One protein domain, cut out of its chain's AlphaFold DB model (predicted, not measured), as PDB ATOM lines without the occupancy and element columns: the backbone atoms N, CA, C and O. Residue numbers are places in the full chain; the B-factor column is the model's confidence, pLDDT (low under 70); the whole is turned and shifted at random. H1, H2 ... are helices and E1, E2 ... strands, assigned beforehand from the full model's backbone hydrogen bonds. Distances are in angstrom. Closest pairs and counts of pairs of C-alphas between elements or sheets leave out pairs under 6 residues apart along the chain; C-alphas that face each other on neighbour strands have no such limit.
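What this domain is: This is residues 55 to 145 of the 538 residues of an uncharacterized protein of Gemmata massiliana (UniProt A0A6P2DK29). What is the main picture? A small three-stranded sheet, E3, E5 and E4, has one helix, H1, packed slantwise over one face, and the end of H1 near Phe 109 also reaches strand E1 of a separate hairpin, E1 and E2. The turn of that hairpin and the short helix H2, which follows a long stretch with no named element, residues 126 to 140, lie at opposite ends of the longest axis. What is it made of, and how large is it? The 91 printed residues hold the named elements E1, E2, E3, E4, H1, E5 and H2 in that order; the class is mixed, helices and strands, with 45 residues, under half, in named elements. The three-stranded sheet is mixed, in the order E3, E5, E4, and the whole is compact, with a radius of gyration of the C-alphas of 13.2 A and spans of 42 by 31 by 23 A.

Where its parts are: Where are the strands before the first helix? E1 is residues 55 to 59, beginning at C-alpha 55 (201.543, 183.029, 104.679), and E2 is residues 65 to 69. E3 is residues 73 to 77, and E4 is residues 82 to 88, 13.9 A long. What follows? H1 is residues 100 to 111, 16.3 A long, and E5 is residues 119 to 125, 18.1 A long. H2 is residues 141 to 144, ending at C-alpha 144 (187.235, 172.422, 129.886).

How they stand to each other: How do the strands pair? E1 and E2 form an antiparallel hairpin, with N 58 and O 66 2.9 A apart. E3 and E5 are antiparallel, with N 76 and O 120 at 2.8 A; E5 and E4 are parallel, with N 84 and O 123 at 2.8 A. Where is H1? It is on the sheet E3, E5, E4 at a height of 9.7 A over the sheet, making two layers, a helix on one face of a sheet; its closest C-alphas to E5 are those of Glu 106 and Leu 121, 6.2 A apart. E4, H1 and E5 form a strand-helix-strand unit, two parallel neighbour strands with a helix between, and its crossover is left-handed. What of the helix backbones? In H1 every O i to N i+4 pair is within hydrogen-bond range; H2 is too short for such a pair.

The domain as a whole: How far does it reach? The two C-alphas farthest apart, those of Gly 63 and Arg 145, are 42.8 A apart, and the printed part has no cut. Which links are long? Those from E4 to H1 and from E5 to H2 are long. Where is confidence low? The pLDDT is under 70 at residue 61, residues 93 to 99, residues 131 to 132 and residues 138 to 145.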
ATOM      1  N   VAL A  55     201.076 182.441 103.422       88.56
ATOM      2  CA  VAL A  55     201.543 183.029 104.679       88.56
ATOM      3  C   VAL A  55     203.065 183.037 104.722       88.56
ATOM      4  O   VAL A  55     203.653 184.062 105.050       88.56
ATOM      5  N   ASP A  56     203.699 181.922 104.357       86.56
ATOM      6  CA  ASP A  56     205.157 181.784 104.365       86.56
ATOM      7  C   ASP A  56     205.632 180.801 103.289       86.56
ATOM      8  O   ASP A  56     204.869 179.948 102.837       86.56
ATOM      9  N   THR A  57     206.910 180.890 102.934       88.50
ATOM     10  CA  THR A  57     207.607 179.906 102.101       88.50
ATOM     11  C   THR A  57     208.847 179.442 102.857       88.50
ATOM     12  O   THR A  57     209.882 180.115 102.879       88.50
ATOM     13  N   ILE A  58     208.758 178.264 103.471       82.31
ATOM     14  CA  ILE A  58     209.823 177.715 104.310       82.31
ATOM     15  C   ILE A  58     210.768 176.891 103.447       82.31
ATOM     16  O   ILE A  58     210.348 175.977 102.742       82.31
ATOM     17  N   ARG A  59     212.067 177.188 103.510       79.00
ATOM     18  CA  ARG A  59     213.084 176.375 102.839       79.00
ATOM     19  C   ARG A  59     213.448 175.180 103.715       79.00
ATOM     20  O   ARG A  59     213.990 175.354 104.803       79.00
ATOM     21  N   LEU A  60     213.161 173.983 103.228       78.12
ATOM     22  CA  LEU A  60     213.492 172.722 103.879       78.12
ATOM     23  C   LEU A  60     214.996 172.438 103.771       78.12
ATOM     24  O   LEU A  60     215.688 172.974 102.902       78.12
ATOM     25  N   SER A  61     215.512 171.547 104.620       63.75
ATOM     26  CA  SER A  61     216.918 171.120 104.556       63.75
ATOM     27  C   SER A  61     217.260 170.353 103.271       63.75
ATOM     28  O   SER A  61     218.413 170.377 102.847       63.75
ATOM     29  N   SER A  62     216.262 169.773 102.589       73.62
ATOM     30  CA  SER A  62     216.392 169.237 101.223       73.62
ATOM     31  C   SER A  62     216.687 170.318 100.172       73.62
ATOM     32  O   SER A  62     217.055 170.005  99.044       73.62
ATOM     33  N   GLY A  63     216.527 171.597 100.525       77.75
ATOM     34  CA  GLY A  63     216.602 172.735  99.616       77.75
ATOM     35  C   GLY A  63     215.271 173.072  98.945       77.75
ATOM     36  O   GLY A  63     215.174 174.151  98.360       77.75
ATOM     37  N   GLU A  64     214.264 172.202  99.061       83.81
ATOM     38  CA  GLU A  64     212.907 172.436  98.567       83.81
ATOM     39  C   GLU A  64     212.198 173.539  99.357       83.81
ATOM     40  O   GLU A  64     212.541 173.846 100.502       83.81
ATOM     41  N   HIS A  65     211.183 174.132  98.738       85.19
ATOM     42  CA  HIS A  65     210.345 175.151  99.350       85.19
ATOM     43  C   HIS A  65     208.988 174.553  99.720       85.19
ATOM     44  O   HIS A  65     208.336 173.918  98.895       85.19
ATOM     45  N   LEU A  66     208.571 174.766 100.967       86.94
ATOM     46  CA  LEU A  66     207.243 174.451 101.462       86.94
ATOM     47  C   LEU A  66     206.444 175.746 101.573       86.94
ATOM     48  O   LEU A  66     206.681 176.556 102.471       86.94
ATOM     49  N   ASP A  67     205.475 175.906 100.681       90.56
ATOM     50  CA  ASP A  67     204.504 176.986 100.769       90.56
ATOM     51  C   ASP A  67     203.470 176.672 101.852       90.56
ATOM     52  O   ASP A  67     202.820 175.622 101.865       90.56
ATOM     53  N   VAL A  68     203.333 177.600 102.793       89.50
ATOM     54  CA  VAL A  68     202.406 177.516 103.912       89.50
ATOM     55  C   VAL A  68     201.289 178.512 103.671       89.50
ATOM     56  O   VAL A  68     201.501 179.720 103.741       89.50
ATOM     57  N   TYR A  69     200.080 178.015 103.427       90.94
ATOM     58  CA  TYR A  69     198.896 178.850 103.268       90.94
ATOM     59  C   TYR A  69     198.057 178.855 104.543       90.94
ATOM     60  O   TYR A  69     198.138 177.960 105.387       90.94
ATOM     61  N   ARG A  70     197.199 179.867 104.680       89.38
ATOM     62  CA  ARG A  70     196.318 180.011 105.847       89.38
ATOM     63  C   ARG A  70     195.399 178.799 106.041       89.38
ATOM     64  O   ARG A  70     195.203 178.359 107.168       89.38
ATOM     65  N   ASN A  71     194.868 178.237 104.954       88.69
ATOM     66  CA  ASN A  71     193.989 177.063 104.980       88.69
ATOM     67  C   ASN A  71     194.715 175.725 105.219       88.69
ATOM     68  O   ASN A  71     194.044 174.719 105.449       88.69
ATOM     69  N   ASN A  72     196.054 175.693 105.237       91.81
ATOM     70  CA  ASN A  72     196.801 174.506 105.664       91.81
ATOM     71  C   ASN A  72     196.689 174.251 107.169       91.81
ATOM     72  O   ASN A  72     197.216 173.248 107.658       91.81
ATOM     73  N   ILE A  73     196.044 175.150 107.917       92.12
ATOM     74  CA  ILE A  73     196.039 175.157 109.373       92.12
ATOM     75  C   ILE A  73     194.615 175.309 109.910       92.12
ATOM     76  O   ILE A  73     193.806 176.080 109.403       92.12
ATOM     77  N   LYS A  74     194.331 174.593 110.999       92.06
ATOM     78  CA  LYS A  74     193.186 174.834 111.877       92.06
ATOM     79  C   LYS A  74     193.695 175.356 113.216       92.06
ATOM     80  O   LYS A  74     194.531 174.711 113.844       92.06
ATOM     81  N   CYS A  75     193.195 176.504 113.660       90.44
ATOM     82  CA  CYS A  75     193.549 177.047 114.969       90.44
ATOM     83  C   CYS A  75     192.909 176.204 116.074       90.44
ATOM     84  O   CYS A  75     191.746 175.797 115.978       90.44
ATOM     85  N   THR A  76     193.667 175.942 117.127       88.00
ATOM     86  CA  THR A  76     193.231 175.160 118.280       88.00
ATOM     87  C   THR A  76     193.534 175.922 119.555       88.00
ATOM     88  O   THR A  76     194.653 176.374 119.784       88.00
ATOM     89  N   ARG A  77     192.535 176.080 120.421       84.62
ATOM     90  CA  ARG A  77     192.737 176.740 121.711       84.62
ATOM     91  C   ARG A  77     193.293 175.765 122.724       84.62
ATOM     92  O   ARG A  77     192.859 174.619 122.797       84.62
ATOM     93  N   TYR A  78     194.251 176.247 123.504       74.88
ATOM     94  CA  TYR A  78     194.867 175.516 124.607       74.88
ATOM     95  C   TYR A  78     195.488 174.166 124.235       74.88
ATOM     96  O   TYR A  78     195.801 173.407 125.134       74.88
ATOM     97  N   SER A  79     195.703 173.838 122.962       81.38
ATOM     98  CA  SER A  79     196.395 172.603 122.583       81.38
ATOM     99  C   SER A  79     197.869 172.873 122.297       81.38
ATOM    100  O   SER A  79     198.274 174.010 122.054       81.38
ATOM    101  N   LEU A  80     198.673 171.814 122.264       83.56
ATOM    102  CA  LEU A  80     199.967 171.871 121.593       83.56
ATOM    103  C   LEU A  80     199.789 171.865 120.074       83.56
ATOM    104  O   LEU A  80     198.724 171.460 119.580       83.56
ATOM    105  N   PRO A  81     200.798 172.318 119.316       87.94
ATOM    106  CA  PRO A  81     200.783 172.153 117.879       87.94
ATOM    107  C   PRO A  81     200.713 170.683 117.510       87.94
ATOM    108  O   PRO A  81     201.335 169.835 118.150       87.94
ATOM    109  N   SER A  82     199.934 170.370 116.489       87.62
ATOM    110  CA  SER A  82     199.735 168.987 116.060       87.62
ATOM    111  C   SER A  82     199.579 168.888 114.550       87.62
ATOM    112  O   SER A  82     199.377 169.886 113.865       87.62
ATOM    113  N   ILE A  83     199.690 167.672 114.023       89.12
ATOM    114  CA  ILE A  83     199.548 167.382 112.596       89.12
ATOM    115  C   ILE A  83     198.388 166.410 112.427       89.12
ATOM    116  O   ILE A  83     198.325 165.381 113.101       89.12
ATOM    117  N   CYS A  84     197.465 166.730 111.527       88.06
ATOM    118  CA  CYS A  84     196.389 165.838 111.133       88.06
ATOM    119  C   CYS A  84     196.993 164.571 110.504       88.06
ATOM    120  O   CYS A  84     197.767 164.681 109.550       88.06
ATOM    121  N   PRO A  85     196.605 163.359 110.941       83.25
ATOM    122  CA  PRO A  85     197.044 162.116 110.301       83.25
ATOM    123  C   PRO A  85     196.711 162.041 108.798       83.25
ATOM    124  O   PRO A  85     197.373 161.312 108.053       83.25
ATOM    125  N   HIS A  86     195.702 162.810 108.374       83.94
ATOM    126  CA  HIS A  86     195.209 162.929 107.001       83.94
ATOM    127  C   HIS A  86     195.688 164.199 106.276       83.94
ATOM    128  O   HIS A  86     195.142 164.519 105.225       83.94
ATOM    129  N   ALA A  87     196.654 164.943 106.828       87.44
ATOM    130  CA  ALA A  87     197.184 166.130 106.161       87.44
ATOM    131  C   ALA A  87     197.849 165.785 104.819       87.44
ATOM    132  O   ALA A  87     198.600 164.810 104.735       87.44
ATOM    133  N   GLU A  88     197.619 166.615 103.799       85.50
ATOM    134  CA  GLU A  88     198.217 166.467 102.467       85.50
ATOM    135  C   GLU A  88     198.674 167.833 101.909       85.50
ATOM    136  O   GLU A  88     197.826 168.663 101.625       85.50
ATOM    137  N   PRO A  89     199.979 168.113 101.754       84.88
ATOM    138  CA  PRO A  89     201.076 167.230 102.102       84.88
ATOM    139  C   PRO A  89     201.175 167.046 103.618       84.88
ATOM    140  O   PRO A  89     200.829 167.924 104.423       84.88
ATOM    141  N   LYS A  90     201.691 165.881 104.007       84.81
ATOM    142  CA  LYS A  90     202.238 165.713 105.349       84.81
ATOM    143  C   LYS A  90     203.474 166.595 105.450       84.81
ATOM    144  O   LYS A  90     204.274 166.628 104.519       84.81
ATOM    145  N   LEU A  91     203.629 167.292 106.572       83.25
ATOM    146  CA  LEU A  91     204.881 167.994 106.827       83.25
ATOM    147  C   LEU A  91     206.024 166.971 106.824       83.25
ATOM    148  O   LEU A  91     205.864 165.902 107.427       83.25
ATOM    149  N   PRO A  92     207.154 167.270 106.167       75.19
ATOM    150  CA  PRO A  92     208.321 166.403 106.174       75.19
ATOM    151  C   PRO A  92     208.926 166.405 107.581       75.19
ATOM    152  O   PRO A  92     209.755 167.239 107.933       75.19
ATOM    153  N   LEU A  93     208.467 165.466 108.410       62.38
ATOM    154  CA  LEU A  93     208.937 165.273 109.785       62.38
ATOM    155  C   LEU A  93     210.393 164.791 109.851       62.38
ATOM    156  O   LEU A  93     210.997 164.835 110.914       62.38
ATOM    157  N   GLU A  94     210.940 164.325 108.728       54.25
ATOM    158  CA  GLU A  94     212.265 163.703 108.626       54.25
ATOM    159  C   GLU A  94     213.412 164.724 108.539       54.25
ATOM    160  O   GLU A  94     214.571 164.363 108.715       54.25
ATOM    161  N   LEU A  95     213.110 166.002 108.278       47.31
ATOM    162  CA  LEU A  95     214.112 166.997 107.870       47.31
ATOM    163  C   LEU A  95     214.577 167.949 108.983       47.31
ATOM    164  O   LEU A  95     215.525 168.707 108.777       47.31
ATOM    165  N   HIS A  96     213.951 167.874 110.155       52.88
ATOM    166  CA  HIS A  96     214.297 168.567 111.398       52.88
ATOM    167  C   HIS A  96     213.847 167.686 112.576       52.88
ATOM    168  O   HIS A  96     212.947 166.870 112.367       52.88
ATOM    169  N   PRO A  97     214.398 167.814 113.805       54.31
ATOM    170  CA  PRO A  97     213.820 167.119 114.951       54.31
ATOM    171  C   PRO A  97     212.298 167.355 114.961       54.31
ATOM    172  O   PRO A  97     211.868 168.506 114.811       54.31
ATOM    173  N   PRO A  98     211.479 166.288 115.035       50.41
ATOM    174  CA  PRO A  98     210.040 166.379 114.821       50.41
ATOM    175  C   PRO A  98     209.439 167.408 115.783       50.41
ATOM    176  O   PRO A  98     209.428 167.199 116.992       50.41
ATOM    177  N   GLY A  99     208.982 168.540 115.238       63.38
ATOM    178  CA  GLY A  99     208.450 169.665 116.014       63.38
ATOM    179  C   GLY A  99     209.001 171.038 115.625       63.38
ATOM    180  O   GLY A  99     208.248 172.006 115.709       63.38
ATOM    181  N   ASP A 100     210.242 171.138 115.127       73.75
ATOM    182  CA  ASP A 100     210.863 172.437 114.788       73.75
ATOM    183  C   ASP A 100     210.052 173.205 113.752       73.75
ATOM    184  O   ASP A 100     209.646 174.337 113.996       73.75
ATOM    185  N   LEU A 101     209.766 172.554 112.623       83.50
ATOM    186  CA  LEU A 101     209.046 173.169 111.515       83.50
ATOM    187  C   LEU A 101     207.665 173.664 111.957       83.50
ATOM    188  O   LEU A 101     207.251 174.769 111.625       83.50
ATOM    189  N   LEU A 102     206.959 172.862 112.755       87.69
ATOM    190  CA  LEU A 102     205.631 173.219 113.241       87.69
ATOM    191  C   LEU A 102     205.687 174.386 114.236       87.69
ATOM    192  O   LEU A 102     204.845 175.278 114.183       87.69
ATOM    193  N   ALA A 103     206.693 174.406 115.112       84.75
ATOM    194  CA  ALA A 103     206.927 175.506 116.038       84.75
ATOM    195  C   ALA A 103     207.309 176.806 115.307       84.75
ATOM    196  O   ALA A 103     206.865 177.886 115.701       84.75
ATOM    197  N   GLU A 104     208.092 176.717 114.232       85.00
ATOM    198  CA  GLU A 104     208.454 177.861 113.391       85.00
ATOM    199  C   GLU A 104     207.242 178.438 112.655       85.00
ATOM    200  O   GLU A 104     207.036 179.657 112.701       85.00
ATOM    201  N   ILE A 105     206.407 177.575 112.059       90.25
ATOM    202  CA  ILE A 105     205.134 177.971 111.440       90.25
ATOM    203  C   ILE A 105     204.247 178.665 112.481       90.25
ATOM    204  O   ILE A 105     203.727 179.748 112.227       90.25
ATOM    205  N   GLU A 106     204.112 178.096 113.681       91.12
ATOM    206  CA  GLU A 106     203.315 178.692 114.761       91.12
ATOM    207  C   GLU A 106     203.815 180.072 115.166       91.12
ATOM    208  O   GLU A 106     203.028 181.011 115.295       91.12
ATOM    209  N   CYS A 107     205.130 180.201 115.353       88.19
ATOM    210  CA  CYS A 107     205.762 181.467 115.686       88.19
ATOM    211  C   CYS A 107     205.440 182.515 114.622       88.19
ATOM    212  O   CYS A 107     205.100 183.642 114.970       88.19
ATOM    213  N   HIS A 108     205.491 182.142 113.342       88.62
ATOM    214  CA  HIS A 108     205.201 183.067 112.255       88.62
ATOM    215  C   HIS A 108     203.722 183.468 112.186       88.62
ATOM    216  O   HIS A 108     203.408 184.652 112.082       88.62
ATOM    217  N   PHE A 109     202.798 182.516 112.342       92.31
ATOM    218  CA  PHE A 109     201.366 182.821 112.424       92.31
ATOM    219  C   PHE A 109     201.054 183.773 113.584       92.31
ATOM    220  O   PHE A 109     200.220 184.666 113.439       92.31
ATOM    221  N   ARG A 110     201.743 183.620 114.719       90.06
ATOM    222  CA  ARG A 110     201.593 184.516 115.869       90.06
ATOM    223  C   ARG A 110     202.192 185.901 115.619       90.06
ATOM    224  O   ARG A 110     201.564 186.890 115.975       90.06
ATOM    225  N   GLU A 111     203.364 185.986 114.989       87.25
ATOM    226  CA  GLU A 111     203.985 187.258 114.569       87.25
ATOM    227  C   GLU A 111     203.060 188.064 113.643       87.25
ATOM    228  O   GLU A 111     203.001 189.287 113.743       87.25
ATOM    229  N   LEU A 112     202.307 187.374 112.783       88.50
ATOM    230  CA  LEU A 112     201.325 187.966 111.873       88.50
ATOM    231  C   LEU A 112     199.952 188.227 112.518       88.50
ATOM    232  O   LEU A 112     199.049 188.715 111.844       88.50
ATOM    233  N   GLY A 113     199.759 187.874 113.794       90.69
ATOM    234  CA  GLY A 113     198.473 188.017 114.487       90.69
ATOM    235  C   GLY A 113     197.364 187.094 113.966       90.69
ATOM    236  O   GLY A 113     196.190 187.350 114.216       90.69
ATOM    237  N   LEU A 114     197.710 186.023 113.242       89.88
ATOM    238  CA  LEU A 114     196.747 185.061 112.688       89.88
ATOM    239  C   LEU A 114     196.234 184.056 113.726       89.88
ATOM    240  O   LEU A 114     195.195 183.434 113.506       89.88
ATOM    241  N   ILE A 115     196.967 183.886 114.830       92.25
ATOM    242  CA  ILE A 115     196.568 183.095 115.999       92.25
ATOM    243  C   ILE A 115     196.856 183.874 117.285       92.25
ATOM    244  O   ILE A 115     197.861 184.583 117.380       92.25
ATOM    245  N   GLY A 116     195.985 183.714 118.279       89.25
ATOM    246  CA  GLY A 116     196.141 184.295 119.613       89.25
ATOM    247  C   GLY A 116     197.290 183.702 120.443       89.25
ATOM    248  O   GLY A 116     197.962 182.735 120.071       89.25
ATOM    249  N   SER A 117     197.516 184.276 121.627       83.81
ATOM    250  CA  SER A 117     198.491 183.769 122.607       83.81
ATOM    251  C   SER A 117     198.043 182.455 123.262       83.81
ATOM    252  O   SER A 117     198.879 181.622 123.619       83.81
ATOM    253  N   ASP A 118     196.732 182.243 123.375       83.44
ATOM    254  CA  ASP A 118     196.091 181.024 123.865       83.44
ATOM    255  C   ASP A 118     195.795 180.010 122.746       83.44
ATOM    256  O   ASP A 118     195.445 178.856 123.020       83.44
ATOM    257  N   GLU A 119     196.069 180.367 121.492       89.75
ATOM    258  CA  GLU A 119     195.875 179.538 120.304       89.75
ATOM    259  C   GLU A 119     197.177 178.917 119.791       89.75
ATOM    260  O   GLU A 119     198.289 179.438 119.930       89.75
ATOM    261  N   SER A 120     197.016 177.708 119.287       90.25
ATOM    262  CA  SER A 120     198.030 176.866 118.687       90.25
ATOM    263  C   SER A 120     197.523 176.421 117.319       90.25
ATOM    264  O   SER A 120     196.396 176.729 116.922       90.25
ATOM    265  N   LEU A 121     198.367 175.723 116.574       92.25
ATOM    266  CA  LEU A 121     198.085 175.331 115.208       92.25
ATOM    267  C   LEU A 121     197.949 173.816 115.079       92.25
ATOM    268  O   LEU A 121     198.756 173.041 115.592       92.25
ATOM    269  N   HIS A 122     196.948 173.383 114.331       92.38
ATOM    270  CA  HIS A 122     196.837 172.021 113.849       92.38
ATOM    271  C   HIS A 122     197.050 172.017 112.339       92.38
ATOM    272  O   HIS A 122     196.224 172.543 111.593       92.38
ATOM    273  N   TRP A 123     198.161 171.444 111.885       92.88
ATOM    274  CA  TRP A 123     198.464 171.327 110.465       92.88
ATOM    275  C   TRP A 123     197.517 170.330 109.816       92.88
ATOM    276  O   TRP A 123     197.512 169.146 110.153       92.88
ATOM    277  N   VAL A 124     196.736 170.796 108.854       92.31
ATOM    278  CA  VAL A 124     195.769 169.984 108.118       92.31
ATOM    279  C   VAL A 124     196.134 169.777 106.652       92.31
ATOM    280  O   VAL A 124     195.484 168.969 105.996       92.31
ATOM    281  N   GLY A 125     197.171 170.451 106.148       89.88
ATOM    282  CA  GLY A 125     197.531 170.406 104.731       89.88
ATOM    283  C   GLY A 125     196.444 171.005 103.823       89.88
ATOM    284  O   GLY A 125     195.486 171.621 104.284       89.88
ATOM    285  N   HIS A 126     196.586 170.825 102.518       87.44
ATOM    286  CA  HIS A 126     195.595 171.203 101.520       87.44
ATOM    287  C   HIS A 126     194.329 170.346 101.633       87.44
ATOM    288  O   HIS A 126     194.292 169.150 101.325       87.44
ATOM    289  N   GLN A 127     193.229 170.996 101.996       81.19
ATOM    290  CA  GLN A 127     191.914 170.365 102.108       81.19
ATOM    291  C   GLN A 127     191.110 170.431 100.802       81.19
ATOM    292  O   GLN A 127     189.917 170.718 100.814       81.19
ATOM    293  N   ALA A 128     191.757 170.182  99.660       76.56
ATOM    294  CA  ALA A 128     191.128 170.326  98.344       76.56
ATOM    295  C   ALA A 128     190.021 169.291  98.063       76.56
ATOM    296  O   ALA A 128     189.244 169.459  97.125       76.56
ATOM    297  N   ARG A 129     189.949 168.196  98.834       76.31
ATOM    298  CA  ARG A 129     188.981 167.111  98.628       76.31
ATOM    299  C   ARG A 129     188.264 166.757  99.935       76.31
ATOM    300  O   ARG A 129     188.875 166.826 101.002       76.31
ATOM    301  N   PRO A 130     187.007 166.272  99.892       72.06
ATOM    302  CA  PRO A 130     186.292 165.821 101.091       72.06
ATOM    303  C   PRO A 130     187.048 164.771 101.921       72.06
ATOM    304  O   PRO A 130     186.853 164.688 103.132       72.06
ATOM    305  N   GLN A 131     187.907 163.970 101.279       69.88
ATOM    306  CA  GLN A 131     188.741 162.947 101.917       69.88
ATOM    307  C   GLN A 131     189.956 163.529 102.657       69.88
ATOM    308  O   GLN A 131     190.422 162.903 103.605       69.88
ATOM    309  N   THR A 132     190.452 164.704 102.252       68.06
ATOM    310  CA  THR A 132     191.576 165.403 102.909       68.06
ATOM    311  C   THR A 132     191.098 166.445 103.921       68.06
ATOM    312  O   THR A 132     191.890 167.022 104.665       68.06
ATOM    313  N   ARG A 133     189.778 166.663 104.008       80.75
ATOM    314  CA  ARG A 133     189.172 167.523 105.021       80.75
ATOM    315  C   ARG A 133     189.403 166.927 106.409       80.75
ATOM    316  O   ARG A 133     188.923 165.839 106.729       80.75
ATOM    317  N   CYS A 134     190.122 167.661 107.249       84.62
ATOM    318  CA  CYS A 134     190.388 167.284 108.629       84.62
ATOM    319  C   CYS A 134     189.071 167.137 109.395       84.62
ATOM    320  O   CYS A 134     188.270 168.070 109.476       84.62
ATOM    321  N   ARG A 135     188.882 165.957 109.989       84.81
ATOM    322  CA  ARG A 135     187.761 165.640 110.883       84.81
ATOM    323  C   ARG A 135     188.180 165.586 112.349       84.81
ATOM    324  O   ARG A 135     187.396 165.156 113.183       84.81
ATOM    325  N   CYS A 136     189.414 165.976 112.669       80.88
ATOM    326  CA  CYS A 136     189.880 165.975 114.046       80.88
ATOM    327  C   CYS A 136     189.027 166.951 114.868       80.88
ATOM    328  O   CYS A 136     188.980 168.164 114.609       80.88
ATOM    329  N   GLU A 137     188.354 166.398 115.870       74.69
ATOM    330  CA  GLU A 137     187.774 167.147 116.974       74.69
ATOM    331  C   GLU A 137     188.917 167.513 117.914       74.69
ATOM    332  O   GLU A 137     189.386 166.711 118.712       74.69
ATOM    333  N   LEU A 138     189.433 168.726 117.750       67.00
ATOM    334  CA  LEU A 138     190.625 169.190 118.464       67.00
ATOM    335  C   LEU A 138     190.285 169.814 119.824       67.00
ATOM    336  O   LEU A 138     191.172 170.336 120.486       67.00
ATOM    337  N   ALA A 139     189.008 169.771 120.214       60.34
ATOM    338  CA  ALA A 139     188.504 170.237 121.500       60.34
ATOM    339  C   ALA A 139     187.322 169.372 122.002       60.34
ATOM    340  O   ALA A 139     186.198 169.864 122.094       60.34
ATOM    341  N   PRO A 140     187.509 168.070 122.283       56.53
ATOM    342  CA  PRO A 140     186.510 167.270 122.996       56.53
ATOM    343  C   PRO A 140     186.182 167.863 124.376       56.53
ATOM    344  O   PRO A 140     187.005 168.536 124.987       56.53
ATOM    345  N   ALA A 141     184.990 167.573 124.902       52.56
ATOM    346  CA  ALA A 141     184.420 168.194 126.107       52.56
ATOM    347  C   ALA A 141     185.289 168.131 127.390       52.56
ATOM    348  O   ALA A 141     185.062 168.895 128.324       52.56
ATOM    349  N   TRP A 142     186.311 167.273 127.461       55.09
ATOM    350  CA  TRP A 142     187.275 167.268 128.569       55.09
ATOM    351  C   TRP A 142     188.299 168.423 128.511       55.09
ATOM    352  O   TRP A 142     188.972 168.673 129.509       55.09
ATOM    353  N   PHE A 143     188.374 169.181 127.406       57.06
ATOM    354  CA  PHE A 143     189.196 170.397 127.266       57.06
ATOM    355  C   PHE A 143     188.832 171.515 128.248       57.06
ATOM    356  O   PHE A 143     189.639 172.416 128.465       57.06
ATOM    357  N   PHE A 144     187.645 171.465 128.857       60.81
ATOM    358  CA  PHE A 144     187.235 172.422 129.886       60.81
ATOM    359  C   PHE A 144     187.844 172.132 131.261       60.81
ATOM    360  O   PHE A 144     187.600 172.886 132.203       60.81
ATOM    361  N   ARG A 145     188.640 171.063 131.412       69.44
ATOM    362  CA  ARG A 145     189.393 170.868 132.651       69.44
ATOM    363  C   ARG A 145     190.454 171.964 132.772       69.44
ATOM    364  O   ARG A 145     191.243 172.141 131.839       69.44
TER     365      ARG A 145